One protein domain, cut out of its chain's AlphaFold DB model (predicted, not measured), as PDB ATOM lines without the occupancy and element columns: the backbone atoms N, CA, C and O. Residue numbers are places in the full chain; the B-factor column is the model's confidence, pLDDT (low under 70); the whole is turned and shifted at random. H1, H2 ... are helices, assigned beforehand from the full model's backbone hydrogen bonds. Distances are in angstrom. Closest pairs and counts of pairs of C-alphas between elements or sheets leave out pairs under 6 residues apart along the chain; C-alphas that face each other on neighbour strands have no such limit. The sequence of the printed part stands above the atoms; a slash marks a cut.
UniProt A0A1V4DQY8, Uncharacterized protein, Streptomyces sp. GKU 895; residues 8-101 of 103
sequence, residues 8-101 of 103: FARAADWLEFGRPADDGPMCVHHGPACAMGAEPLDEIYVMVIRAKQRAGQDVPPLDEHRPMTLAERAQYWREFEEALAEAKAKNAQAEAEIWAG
ATOM      1  N   PHE A   8      31.050  39.187  23.117       51.19
ATOM      2  CA  PHE A   8      30.467  37.857  23.310       51.19
ATOM      3  C   PHE A   8      29.005  37.729  22.853       51.19
ATOM      4  O   PHE A   8      28.636  36.666  22.366       51.19
ATOM      5  N   ALA A   9      28.197  38.792  22.939       54.56
ATOM      6  CA  ALA A   9      26.827  38.780  22.414       54.56
ATOM      7  C   ALA A   9      26.832  38.697  20.877       54.56
ATOM      8  O   ALA A   9      26.091  37.918  20.292       54.56
ATOM      9  N   ARG A  10      27.768  39.406  20.229       54.31
ATOM     10  CA  ARG A  10      27.982  39.331  18.775       54.31
ATOM     11  C   ARG A  10      28.433  37.951  18.298       54.31
ATOM     12  O   ARG A  10      27.999  37.516  17.243       54.31
ATOM     13  N   ALA A  11      29.306  37.273  19.042       55.09
ATOM     14  CA  ALA A  11      29.781  35.940  18.666       55.09
ATOM     15  C   ALA A  11      28.678  34.871  18.774       55.09
ATOM     16  O   ALA A  11      28.630  33.967  17.943       55.09
ATOM     17  N   ALA A  12      27.792  34.991  19.769       57.53
ATOM     18  CA  ALA A  12      26.608  34.143  19.888       57.53
ATOM     19  C   ALA A  12      25.635  34.382  18.721       57.53
ATOM     20  O   ALA A  12      25.261  33.424  18.051       57.53
ATOM     21  N   ASP A  13      25.350  35.647  18.392       54.75
ATOM     22  CA  ASP A  13      24.528  35.996  17.224       54.75
ATOM     23  C   ASP A  13      25.131  35.467  15.910       54.75
ATOM     24  O   ASP A  13      24.402  35.045  15.020       54.75
ATOM     25  N   TRP A  14      26.461  35.442  15.764       63.09
ATOM     26  CA  TRP A  14      27.110  34.885  14.567       63.09
ATOM     27  C   TRP A  14      27.017  33.365  14.472       63.09
ATOM     28  O   TRP A  14      26.946  32.834  13.366       63.09
ATOM     29  N   LEU A  15      27.050  32.667  15.607       59.78
ATOM     30  CA  LEU A  15      26.837  31.222  15.657       59.78
ATOM     31  C   LEU A  15      25.385  30.861  15.327       59.78
ATOM     32  O   LEU A  15      25.148  29.833  14.700       59.78
ATOM     33  N   GLU A  16      24.437  31.702  15.737       56.72
ATOM     34  CA  GLU A  16      23.005  31.440  15.599       56.72
ATOM     35  C   GLU A  16      22.433  31.912  14.251       56.72
ATOM     36  O   GLU A  16      21.613  31.220  13.652       56.72
ATOM     37  N   PHE A  17      22.912  33.044  13.724       63.56
ATOM     38  CA  PHE A  17      22.355  33.703  12.532       63.56
ATOM     39  C   PHE A  17      23.372  33.926  11.401       63.56
ATOM     40  O   PHE A  17      23.015  34.444  10.342       63.56
ATOM     41  N   GLY A  18      24.631  33.527  11.600       47.09
ATOM     42  CA  GLY A  18      25.731  33.799  10.676       47.09
ATOM     43  C   GLY A  18      26.351  35.186  10.882       47.09
ATOM     44  O   GLY A  18      25.716  36.133  11.352       47.09
ATOM     45  N   ARG A  19      27.636  35.329  10.536       48.78
ATOM     46  CA  ARG A  19      28.302  36.641  10.523       48.78
ATOM     47  C   ARG A  19      27.678  37.504   9.413       48.78
ATOM     48  O   ARG A  19      27.510  36.989   8.306       48.78
ATOM     49  N   PRO A  20      27.376  38.797   9.654       49.09
ATOM     50  CA  PRO A  20      27.020  39.718   8.580       49.09
ATOM     51  C   PRO A  20      28.093  39.650   7.500       49.09
ATOM     52  O   PRO A  20      29.280  39.679   7.824       49.09
ATOM     53  N   ALA A  21      27.682  39.511   6.241       50.88
ATOM     54  CA  ALA A  21      28.621  39.460   5.136       50.88
ATOM     55  C   ALA A  21      29.409  40.773   5.106       50.88
ATOM     56  O   ALA A  21      28.878  41.818   4.729       50.88
ATOM     57  N   ASP A  22      30.674  40.711   5.516       55.25
ATOM     58  CA  ASP A  22      31.647  41.703   5.094       55.25
ATOM     59  C   ASP A  22      31.652  41.696   3.550       55.25
ATOM     60  O   ASP A  22      31.300  40.706   2.902       55.25
ATOM     61  N   ASP A  23      32.085  42.788   2.939       60.78
ATOM     62  CA  ASP A  23      32.268  43.022   1.501       60.78
ATOM     63  C   ASP A  23      33.186  42.005   0.770       60.78
ATOM     64  O   ASP A  23      33.469  42.145  -0.423       60.78
ATOM     65  N   GLY A  24      33.586  40.926   1.445       65.31
ATOM     66  CA  GLY A  24      34.408  39.827   0.958       65.31
ATOM     67  C   GLY A  24      33.809  39.005  -0.197       65.31
ATOM     68  O   GLY A  24      32.683  39.231  -0.653       65.31
ATOM     69  N   PRO A  25      34.589  38.067  -0.760       70.69
ATOM     70  CA  PRO A  25      34.186  37.238  -1.895       70.69
ATOM     71  C   PRO A  25      32.989  36.329  -1.555       70.69
ATOM     72  O   PRO A  25      33.036  35.566  -0.597       70.69
ATOM     73  N   MET A  26      31.930  36.383  -2.371       81.25
ATOM     74  CA  MET A  26      30.746  35.516  -2.263       81.25
ATOM     75  C   MET A  26      30.874  34.330  -3.214       81.25
ATOM     76  O   MET A  26      31.364  34.496  -4.328       81.25
ATOM     77  N   CYS A  27      30.424  33.152  -2.795       85.44
ATOM     78  CA  CYS A  27      30.417  31.955  -3.635       85.44
ATOM     79  C   CYS A  27      29.141  31.901  -4.483       85.44
ATOM     80  O   CYS A  27      28.072  32.185  -3.958       85.44
ATOM     81  N   VAL A  28      29.229  31.495  -5.753       83.81
ATOM     82  CA  VAL A  28      28.059  31.371  -6.648       83.81
ATOM     83  C   VAL A  28      26.966  30.476  -6.056       83.81
ATOM     84  O   VAL A  28      25.797  30.836  -6.128       83.81
ATOM     85  N   HIS A  29      27.332  29.356  -5.433       81.81
ATOM     86  CA  HIS A  29      26.352  28.404  -4.908       81.81
ATOM     87  C   HIS A  29      25.873  28.725  -3.484       81.81
ATOM     88  O   HIS A  29      24.689  28.631  -3.179       81.81
ATOM     89  N   HIS A  30      26.787  29.137  -2.604       82.44
ATOM     90  CA  HIS A  30      26.500  29.320  -1.174       82.44
ATOM     91  C   HIS A  30      26.322  30.791  -0.756       82.44
ATOM     92  O   HIS A  30      26.086  31.085   0.417       82.44
ATOM     93  N   GLY A  31      26.471  31.731  -1.694       84.06
ATOM     94  CA  GLY A  31      26.354  33.164  -1.450       84.06
ATOM     95  C   GLY A  31      27.273  33.636  -0.311       84.06
ATOM     96  O   GLY A  31      28.470  33.316  -0.325       84.06
ATOM     97  N   PRO A  32      26.741  34.387   0.674       79.62
ATOM     98  CA  PRO A  32      27.512  34.899   1.804       79.62
ATOM     99  C   PRO A  32      27.807  33.841   2.878       79.62
ATOM    100  O   PRO A  32      28.654  34.073   3.734       79.62
ATOM    101  N   ALA A  33      27.148  32.675   2.848       76.56
ATOM    102  CA  ALA A  33      27.377  31.612   3.831       76.56
ATOM    103  C   ALA A  33      28.720  30.886   3.623       76.56
ATOM    104  O   ALA A  33      29.192  30.165   4.502       76.56
ATOM    105  N   CYS A  34      29.364  31.070   2.466       74.88
ATOM    106  CA  CYS A  34      30.689  30.521   2.211       74.88
ATOM    107  C   CYS A  34      31.764  31.347   2.930       74.88
ATOM    108  O   CYS A  34      32.167  32.402   2.449       74.88
ATOM    109  N   ALA A  35      32.275  30.835   4.051       60.19
ATOM    110  CA  ALA A  35      33.271  31.527   4.873       60.19
ATOM    111  C   ALA A  35      34.641  31.745   4.195       60.19
ATOM    112  O   ALA A  35      35.436  32.544   4.683       60.19
ATOM    113  N   MET A  36      34.939  31.030   3.107       58.03
ATOM    114  CA  MET A  36      36.269  31.040   2.485       58.03
ATOM    115  C   MET A  36      36.352  31.923   1.234       58.03
ATOM    116  O   MET A  36      37.444  32.313   0.831       58.03
ATOM    117  N   GLY A  37      35.222  32.230   0.584       57.53
ATOM    118  CA  GLY A  37      35.254  32.456  -0.861       57.53
ATOM    119  C   GLY A  37      35.728  31.176  -1.565       57.53
ATOM    120  O   GLY A  37      36.489  30.378  -1.025       57.53
ATOM    121  N   ALA A  38      35.212  30.879  -2.744       66.00
ATOM    122  CA  ALA A  38      35.574  29.608  -3.346       66.00
ATOM    123  C   ALA A  38      36.985  29.653  -3.953       66.00
ATOM    124  O   ALA A  38      37.266  30.478  -4.824       66.00
ATOM    125  N   GLU A  39      37.858  28.764  -3.484       66.62
ATOM    126  CA  GLU A  39      39.160  28.517  -4.096       66.62
ATOM    127  C   GLU A  39      38.999  27.653  -5.357       66.62
ATOM    128  O   GLU A  39      38.089  26.819  -5.420       66.62
ATOM    129  N   PRO A  40      39.858  27.830  -6.377       70.31
ATOM    130  CA  PRO A  40      39.880  26.932  -7.523       70.31
ATOM    131  C   PRO A  40      40.132  25.488  -7.073       70.31
ATOM    132  O   PRO A  40      41.015  25.241  -6.255       70.31
ATOM    133  N   LEU A  41      39.397  24.530  -7.642       75.19
ATOM    134  CA  LEU A  41      39.683  23.109  -7.434       75.19
ATOM    135  C   LEU A  41      41.070  22.755  -7.985       75.19
ATOM    136  O   LEU A  41      41.422  23.183  -9.089       75.19
ATOM    137  N   ASP A  42      41.812  21.901  -7.273       83.06
ATOM    138  CA  ASP A  42      43.082  21.386  -7.789       83.06
ATOM    139  C   ASP A  42      42.878  20.649  -9.118       83.06
ATOM    140  O   ASP A  42      41.873  19.962  -9.348       83.06
ATOM    141  N   GLU A  43      43.893  20.718  -9.977       87.81
ATOM    142  CA  GLU A  43      43.868  20.140 -11.321       87.81
ATOM    143  C   GLU A  43      43.478  18.651 -11.320       87.81
ATOM    144  O   GLU A  43      42.708  18.206 -12.175       87.81
ATOM    145  N   ILE A  44      43.924  17.882 -10.319       89.69
ATOM    146  CA  ILE A  44      43.592  16.459 -10.207       89.69
ATOM    147  C   ILE A  44      42.090  16.219  -9.993       89.69
ATOM    148  O   ILE A  44      41.517  15.321 -10.617       89.69
ATOM    149  N   TYR A  45      41.419  17.044  -9.182       86.06
ATOM    150  CA  TYR A  45      39.972  16.950  -8.977       86.06
ATOM    151  C   TYR A  45      39.223  17.298 -10.259       86.06
ATOM    152  O   TYR A  45      38.295  16.579 -10.649       86.06
ATOM    153  N   VAL A  46      39.682  18.334 -10.966       88.81
ATOM    154  CA  VAL A  46      39.120  18.725 -12.262       88.81
ATOM    155  C   VAL A  46      39.225  17.579 -13.270       88.81
ATOM    156  O   VAL A  46      38.247  17.246 -13.947       88.81
ATOM    157  N   MET A  47      40.387  16.924 -13.355       92.94
ATOM    158  CA  MET A  47      40.603  15.781 -14.246       92.94
ATOM    159  C   MET A  47      39.668  14.610 -13.926       92.94
ATOM    160  O   MET A  47      39.071  14.038 -14.846       92.94
ATOM    161  N   VAL A  48      39.518  14.266 -12.642       93.06
ATOM    162  CA  VAL A  48      38.656  13.164 -12.187       93.06
ATOM    163  C   VAL A  48      37.190  13.442 -12.506       93.06
ATOM    164  O   VAL A  48      36.523  12.582 -13.083       93.06
ATOM    165  N   ILE A  49      36.684  14.636 -12.190       90.12
ATOM    166  CA  ILE A  49      35.288  15.003 -12.464       90.12
ATOM    167  C   ILE A  49      35.017  14.969 -13.974       90.12
ATOM    168  O   ILE A  49      34.050  14.340 -14.402       90.12
ATOM    169  N   ARG A  50      35.913  15.513 -14.811       93.12
ATOM    170  CA  ARG A  50      35.774  15.427 -16.279       93.12
ATOM    171  C   ARG A  50      35.762  13.987 -16.787       93.12
ATOM    172  O   ARG A  50      35.048  13.679 -17.739       93.12
ATOM    173  N   ALA A  51      36.561  13.098 -16.197       95.88
ATOM    174  CA  ALA A  51      36.553  11.685 -16.566       95.88
ATOM    175  C   ALA A  51      35.209  11.020 -16.230       95.88
ATOM    176  O   ALA A  51      34.673  10.295 -17.067       95.88
ATOM    177  N   LYS A  52      34.634  11.322 -15.059       95.19
ATOM    178  CA  LYS A  52      33.311  10.834 -14.648       95.19
ATOM    179  C   LYS A  52      32.185  11.364 -15.543       95.19
ATOM    180  O   LYS A  52      31.375  10.569 -16.011       95.19
ATOM    181  N   GLN A  53      32.198  12.659 -15.875       93.25
ATOM    182  CA  GLN A  53      31.247  13.261 -16.823       93.25
ATOM    183  C   GLN A  53      31.310  12.580 -18.197       93.25
ATOM    184  O   GLN A  53      30.282  12.217 -18.759       93.25
ATOM    185  N   ARG A  54      32.519  12.331 -18.726       96.00
ATOM    186  CA  ARG A  54      32.701  11.592 -19.993       96.00
ATOM    187  C   ARG A  54      32.196  10.151 -19.931       96.00
ATOM    188  O   ARG A  54      31.788   9.616 -20.954       96.00
ATOM    189  N   ALA A  55      32.230   9.531 -18.755       97.00
ATOM    190  CA  ALA A  55      31.664   8.208 -18.517       97.00
ATOM    191  C   ALA A  55      30.135   8.228 -18.305       97.00
ATOM    192  O   ALA A  55      29.558   7.180 -18.025       97.00
ATOM    193  N   GLY A  56      29.481   9.390 -18.421       96.38
ATOM    194  CA  GLY A  56      28.037   9.541 -18.228       96.38
ATOM    195  C   GLY A  56      27.592   9.439 -16.768       96.38
ATOM    196  O   GLY A  56      26.418   9.189 -16.512       96.38
ATOM    197  N   GLN A  57      28.512   9.586 -15.812       95.00
ATOM    198  CA  GLN A  57      28.166   9.600 -14.393       95.00
ATOM    199  C   GLN A  57      27.625  10.969 -13.991       95.00
ATOM    200  O   GLN A  57      28.168  11.996 -14.405       95.00
ATOM    201  N   ASP A  58      26.602  10.964 -13.139       91.56
ATOM    202  CA  ASP A  58      26.088  12.174 -12.510       91.56
ATOM    203  C   ASP A  58      27.093  12.672 -11.464       91.56
ATOM    204  O   ASP A  58      27.400  11.983 -10.485       91.56
ATOM    205  N   VAL A  59      27.685  13.835 -11.727       85.56
ATOM    206  CA  VAL A  59      28.667  14.479 -10.856       85.56
ATOM    207  C   VAL A  59      28.459  15.991 -10.860       85.56
ATOM    208  O   VAL A  59      28.088  16.538 -11.903       85.56
ATOM    209  N   PRO A  60      28.762  16.678  -9.743       73.88
ATOM    210  CA  PRO A  60      28.600  18.121  -9.656       73.88
ATOM    211  C   PRO A  60      29.412  18.874 -10.727       73.88
ATOM    212  O   PRO A  60      30.514  18.436 -11.093       73.88
ATOM    213  N   PRO A  61      28.899  20.006 -11.237       78.25
ATOM    214  CA  PRO A  61      29.657  20.951 -12.039       78.25
ATOM    215  C   PRO A  61      30.955  21.390 -11.348       78.25
ATOM    216  O   PRO A  61      31.048  21.528 -10.132       78.25
ATOM    217  N   LEU A  62      31.985  21.622 -12.160       75.31
ATOM    218  CA  LEU A  62      33.332  21.978 -11.700       75.31
ATOM    219  C   LEU A  62      33.429  23.381 -11.090       75.31
ATOM    220  O   LEU A  62      34.435  23.704 -10.465       75.31
ATOM    221  N   ASP A  63      32.432  24.224 -11.331       68.62
ATOM    222  CA  ASP A  63      32.443  25.660 -11.082       68.62
ATOM    223  C   ASP A  63      31.383  26.115 -10.069       68.62
ATOM    224  O   ASP A  63      31.204  27.318  -9.886       68.62
ATOM    225  N   GLU A  64      30.707  25.191  -9.374       68.00
ATOM    226  CA  GLU A  64      29.686  25.548  -8.369       68.00
ATOM    227  C   GLU A  64      30.279  26.368  -7.220       68.00
ATOM    228  O   GLU A  64      29.660  27.288  -6.679       68.00
ATOM    229  N   HIS A  65      31.534  26.083  -6.890       74.19
ATOM    230  CA  HIS A  65      32.309  26.853  -5.943       74.19
ATOM    231  C   HIS A  65      33.294  27.725  -6.710       74.19
ATOM    232  O   HIS A  65      34.442  27.352  -6.931       74.19
ATOM    233  N   ARG A  66      32.853  28.929  -7.074       80.56
ATOM    234  CA  ARG A  66      33.738  30.020  -7.504       80.56
ATOM    235  C   ARG A  66      33.285  31.357  -6.915       80.56
ATOM    236  O   ARG A  66      32.118  31.482  -6.524       80.56
ATOM    237  N   PRO A  67      34.164  32.371  -6.868       81.19
ATOM    238  CA  PRO A  67      33.743  33.720  -6.549       81.19
ATOM    239  C   PRO A  67      32.698  34.202  -7.565       81.19
ATOM    240  O   PRO A  67      32.862  34.042  -8.779       81.19
ATOM    241  N   MET A  68      31.620  34.797  -7.064       83.75
ATOM    242  CA  MET A  68      30.671  35.548  -7.874       83.75
ATOM    243  C   MET A  68      31.381  36.735  -8.521       83.75
ATOM    244  O   MET A  68      32.156  37.450  -7.878       83.75
ATOM    245  N   THR A  69      31.055  36.993  -9.781       84.44
ATOM    246  CA  THR A  69      31.344  38.272 -10.429       84.44
ATOM    247  C   THR A  69      30.524  39.395  -9.787       84.44
ATOM    248  O   THR A  69      29.540  39.157  -9.084       84.44
ATOM    249  N   LEU A  70      30.888  40.652 -10.056       82.75
ATOM    250  CA  LEU A  70      30.114  41.805  -9.575       82.75
ATOM    251  C   LEU A  70      28.667  41.796 -10.098       82.75
ATOM    252  O   LEU A  70      27.751  42.161  -9.363       82.75
ATOM    253  N   ALA A  71      28.459  41.354 -11.341       85.06
ATOM    254  CA  ALA A  71      27.132  41.257 -11.942       85.06
ATOM    255  C   ALA A  71      26.271  40.187 -11.252       85.06
ATOM    256  O   ALA A  71      25.127  40.463 -10.897       85.06
ATOM    257  N   GLU A  72      26.840  39.007 -10.999       88.25
ATOM    258  CA  GLU A  72      26.165  37.920 -10.276       88.25
ATOM    259  C   GLU A  72      25.861  38.307  -8.833       88.25
ATOM    260  O   GLU A  72      24.775  38.027  -8.341       88.25
ATOM    261  N   ARG A  73      26.770  39.028  -8.168       86.31
ATOM    262  CA  ARG A  73      26.527  39.548  -6.819       86.31
ATOM    263  C   ARG A  73      25.369  40.546  -6.797       86.31
ATOM    264  O   ARG A  73      24.527  40.492  -5.906       86.31
ATOM    265  N   ALA A  74      25.322  41.461  -7.764       86.19
ATOM    266  CA  ALA A  74      24.226  42.419  -7.870       86.19
ATOM    267  C   ALA A  74      22.894  41.713  -8.162       86.19
ATOM    268  O   ALA A  74      21.861  42.107  -7.629       86.19
ATOM    269  N   GLN A  75      22.914  40.668  -8.990       90.25
ATOM    270  CA  GLN A  75      21.742  39.839  -9.248       90.25
ATOM    271  C   GLN A  75      21.279  39.098  -7.993       90.25
ATOM    272  O   GLN A  75      20.108  39.216  -7.648       90.25
ATOM    273  N   TYR A  76      22.194  38.436  -7.282       90.19
ATOM    274  CA  TYR A  76      21.903  37.736  -6.031       90.19
ATOM    275  C   TYR A  76      21.185  38.643  -5.031       90.19
ATOM    276  O   TYR A  76      20.172  38.252  -4.462       90.19
ATOM    277  N   TRP A  77      21.671  39.874  -4.835       88.56
ATOM    278  CA  TRP A  77      21.040  40.792  -3.887       88.56
ATOM    279  C   TRP A  77      19.639  41.223  -4.311       88.56
ATOM    280  O   TRP A  77      18.760  41.275  -3.459       88.56
ATOM    281  N   ARG A  78      19.401  41.459  -5.607       92.19
ATOM    282  CA  ARG A  78      18.045  41.751  -6.098       92.19
ATOM    283  C   ARG A  78      17.092  40.586  -5.842       92.19
ATOM    284  O   ARG A  78      16.004  40.802  -5.324       92.19
ATOM    285  N   GLU A  79      17.514  39.368  -6.177       93.56
ATOM    286  CA  GLU A  79      16.712  38.154  -5.972       93.56
ATOM    287  C   GLU A  79      16.445  37.907  -4.482       93.56
ATOM    288  O   GLU A  79      15.328  37.576  -4.086       93.56
ATOM    289  N   PHE A  80      17.452  38.127  -3.635       90.50
ATOM    290  CA  PHE A  80      17.318  38.019  -2.187       90.50
ATOM    291  C   PHE A  80      16.334  39.051  -1.618       90.50
ATOM    292  O   PHE A  80      15.490  38.703  -0.793       90.50
ATOM    293  N   GLU A  81      16.421  40.313  -2.044       91.94
ATOM    294  CA  GLU A  81      15.511  41.376  -1.606       91.94
ATOM    295  C   GLU A  81      14.063  41.098  -2.022       91.94
ATOM    296  O   GLU A  81      13.149  41.285  -1.216       91.94
ATOM    297  N   GLU A  82      13.858  40.605  -3.245       95.88
ATOM    298  CA  GLU A  82      12.546  40.203  -3.750       95.88
ATOM    299  C   GLU A  82      11.957  39.052  -2.921       95.88
ATOM    300  O   GLU A  82      10.847  39.171  -2.394       95.88
ATOM    301  N   ALA A  83      12.733  37.985  -2.704       93.88
ATOM    302  CA  ALA A  83      12.310  36.843  -1.899       93.88
ATOM    303  C   ALA A  83      12.028  37.232  -0.437       93.88
ATOM    304  O   ALA A  83      11.063  36.760   0.170       93.88
ATOM    305  N   LEU A  84      12.837  38.126   0.142       93.25
ATOM    306  CA  LEU A  84      12.628  38.636   1.495       93.25
ATOM    307  C   LEU A  84      11.346  39.472   1.595       93.25
ATOM    308  O   LEU A  84      10.630  39.375   2.594       93.25
ATOM    309  N   ALA A  85      11.050  40.297   0.589       94.81
ATOM    310  CA  ALA A  85       9.818  41.076   0.539       94.81
ATOM    311  C   ALA A  85       8.587  40.164   0.434       94.81
ATOM    312  O   ALA A  85       7.625  40.347   1.185       94.81
ATOM    313  N   GLU A  86       8.643  39.143  -0.423       97.69
ATOM    314  CA  GLU A  86       7.584  38.141  -0.550       97.69
ATOM    315  C   GLU A  86       7.369  37.379   0.769       97.69
ATOM    316  O   GLU A  86       6.237  37.255   1.240       97.69
ATOM    317  N   ALA A  87       8.447  36.916   1.407       96.31
ATOM    318  CA  ALA A  87       8.374  36.208   2.683       96.31
ATOM    319  C   ALA A  87       7.769  37.082   3.791       96.31
ATOM    320  O   ALA A  87       6.913  36.623   4.546       96.31
ATOM    321  N   LYS A  88       8.148  38.365   3.863       96.38
ATOM    322  CA  LYS A  88       7.552  39.321   4.808       96.38
ATOM    323  C   LYS A  88       6.062  39.526   4.558       96.38
ATOM    324  O   LYS A  88       5.303  39.581   5.520       96.38
ATOM    325  N   ALA A  89       5.639  39.617   3.299       97.19
ATOM    326  CA  ALA A  89       4.226  39.750   2.955       97.19
ATOM    327  C   ALA A  89       3.422  38.505   3.369       97.19
ATOM    328  O   ALA A  89       2.369  38.638   3.991       97.19
ATOM    329  N   LYS A  90       3.951  37.303   3.102       96.75
ATOM    330  CA  LYS A  90       3.344  36.036   3.546       96.75
ATOM    331  C   LYS A  90       3.258  35.944   5.066       96.75
ATOM    332  O   LYS A  90       2.214  35.569   5.587       96.75
ATOM    333  N   ASN A  91       4.317  36.331   5.775       97.00
ATOM    334  CA  ASN A  91       4.316  36.344   7.237       97.00
ATOM    335  C   ASN A  91       3.292  37.338   7.786       97.00
ATOM    336  O   ASN A  91       2.533  36.980   8.675       97.00
ATOM    337  N   ALA A  92       3.207  38.547   7.226       96.56
ATOM    338  CA  ALA A  92       2.219  39.538   7.646       96.56
ATOM    339  C   ALA A  92       0.777  39.046   7.429       96.56
ATOM    340  O   ALA A  92      -0.090  39.279   8.270       96.56
ATOM    341  N   GLN A  93       0.522  38.335   6.325       95.62
ATOM    342  CA  GLN A  93      -0.767  37.689   6.087       95.62
ATOM    343  C   GLN A  93      -1.043  36.591   7.124       95.62
ATOM    344  O   GLN A  93      -2.106  36.598   7.740       95.62
ATOM    345  N   ALA A  94      -0.091  35.681   7.346       95.12
ATOM    346  CA  ALA A  94      -0.236  34.594   8.311       95.12
ATOM    347  C   ALA A  94      -0.450  35.122   9.739       95.12
ATOM    348  O   ALA A  94      -1.307  34.628  10.469       95.12
ATOM    349  N   GLU A  95       0.276  36.170  10.133       95.00
ATOM    350  CA  GLU A  95       0.074  36.857  11.407       95.00
ATOM    351  C   GLU A  95      -1.342  37.436  11.498       95.00
ATOM    352  O   GLU A  95      -2.022  37.223  12.501       95.00
ATOM    353  N   ALA A  96      -1.828  38.119  10.457       93.25
ATOM    354  CA  ALA A  96      -3.187  38.657  10.437       93.25
ATOM    355  C   ALA A  96      -4.260  37.558  10.556       93.25
ATOM    356  O   ALA A  96      -5.236  37.747  11.280       93.25
ATOM    357  N   GLU A  97      -4.073  36.412   9.900       93.81
ATOM    358  CA  GLU A  97      -4.969  35.249   9.997       93.81
ATOM    359  C   GLU A  97      -5.004  34.675  11.422       93.81
ATOM    360  O   GLU A  97      -6.084  34.418  11.959       93.81
ATOM    361  N   ILE A  98      -3.841  34.550  12.069       93.25
ATOM    362  CA  ILE A  98      -3.737  34.113  13.469       93.25
ATOM    363  C   ILE A  98      -4.467  35.097  14.393       93.25
ATOM    364  O   ILE A  98      -5.287  34.688  15.217       93.25
ATOM    365  N   TRP A  99      -4.223  36.403  14.245       88.38
ATOM    366  CA  TRP A  99      -4.851  37.435  15.080       88.38
ATOM    367  C   TRP A  99      -6.355  37.601  14.825       88.38
ATOM    368  O   TRP A  99      -7.084  37.995  15.735       88.38
ATOM    369  N   ALA A 100      -6.839  37.270  13.626       87.69
ATOM    370  CA  ALA A 100      -8.262  37.258  13.289       87.69
ATOM    371  C   ALA A 100      -9.018  36.032  13.846       87.69
ATOM    372  O   ALA A 100     -10.231  35.933  13.655       87.69
ATOM    373  N   GLY A 101      -8.332  35.118  14.544       76.00
ATOM    374  CA  GLY A 101      -8.926  33.916  15.135       76.00
ATOM    375  C   GLY A 101      -9.054  32.742  14.160       76.00
ATOM    376  O   GLY A 101      -9.955  31.925  14.315       76.00
TER     377      GLY A 101
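What this domain is: This is residues 8 to 101 of the 103 residues of an uncharacterized protein of Streptomyces sp. GKU 895 (UniProt A0A1V4DQY8). A loose body of loops, residues 18 to 42 and 55 to 69, links three helices set well apart, and from it residues 78 to 101, of which 78 to 99 belong to the long helix H3, stick out as an arm, while the short helix H2 lies elsewhere on the body and the short helix H1 sticks out with its residues 12 to 17. No helix packs on another. The printed part has 94 residues with three named helices, in the order H1, H2, H3, and no named strand: the class is all helix. It is extended, with a radius of gyration of the C-alphas of 19.3 A, and spans 60 by 38 by 26 A.

Where its parts are: H3, residues 70 to 99, is 43.0 A long, from C-alpha 70 at (30.114, 41.805, -9.575) to C-alpha 99 at (-4.851, 37.435, 15.080). H2 is residues 43 to 54, and H1 is residues 8 to 17, with C-alpha 8 at (30.467, 37.857, 23.310).

How they stand to each other: H3 touches no helix and is apart from H1 and from H2. H1 and H2 are apart too. In H1, H2 and H3 every O i to N i+4 pair is within hydrogen-bond range.

The domain as a whole: The C-alphas of Ile 44 and Gly 101, the two farthest apart, are 60.9 A apart. The printed part has no cut. Both links are long, residues 18 to 42 and 55 to 69. The pLDDT is under 70 at residues 8 to 24, 35 to 39 and 63 to 64.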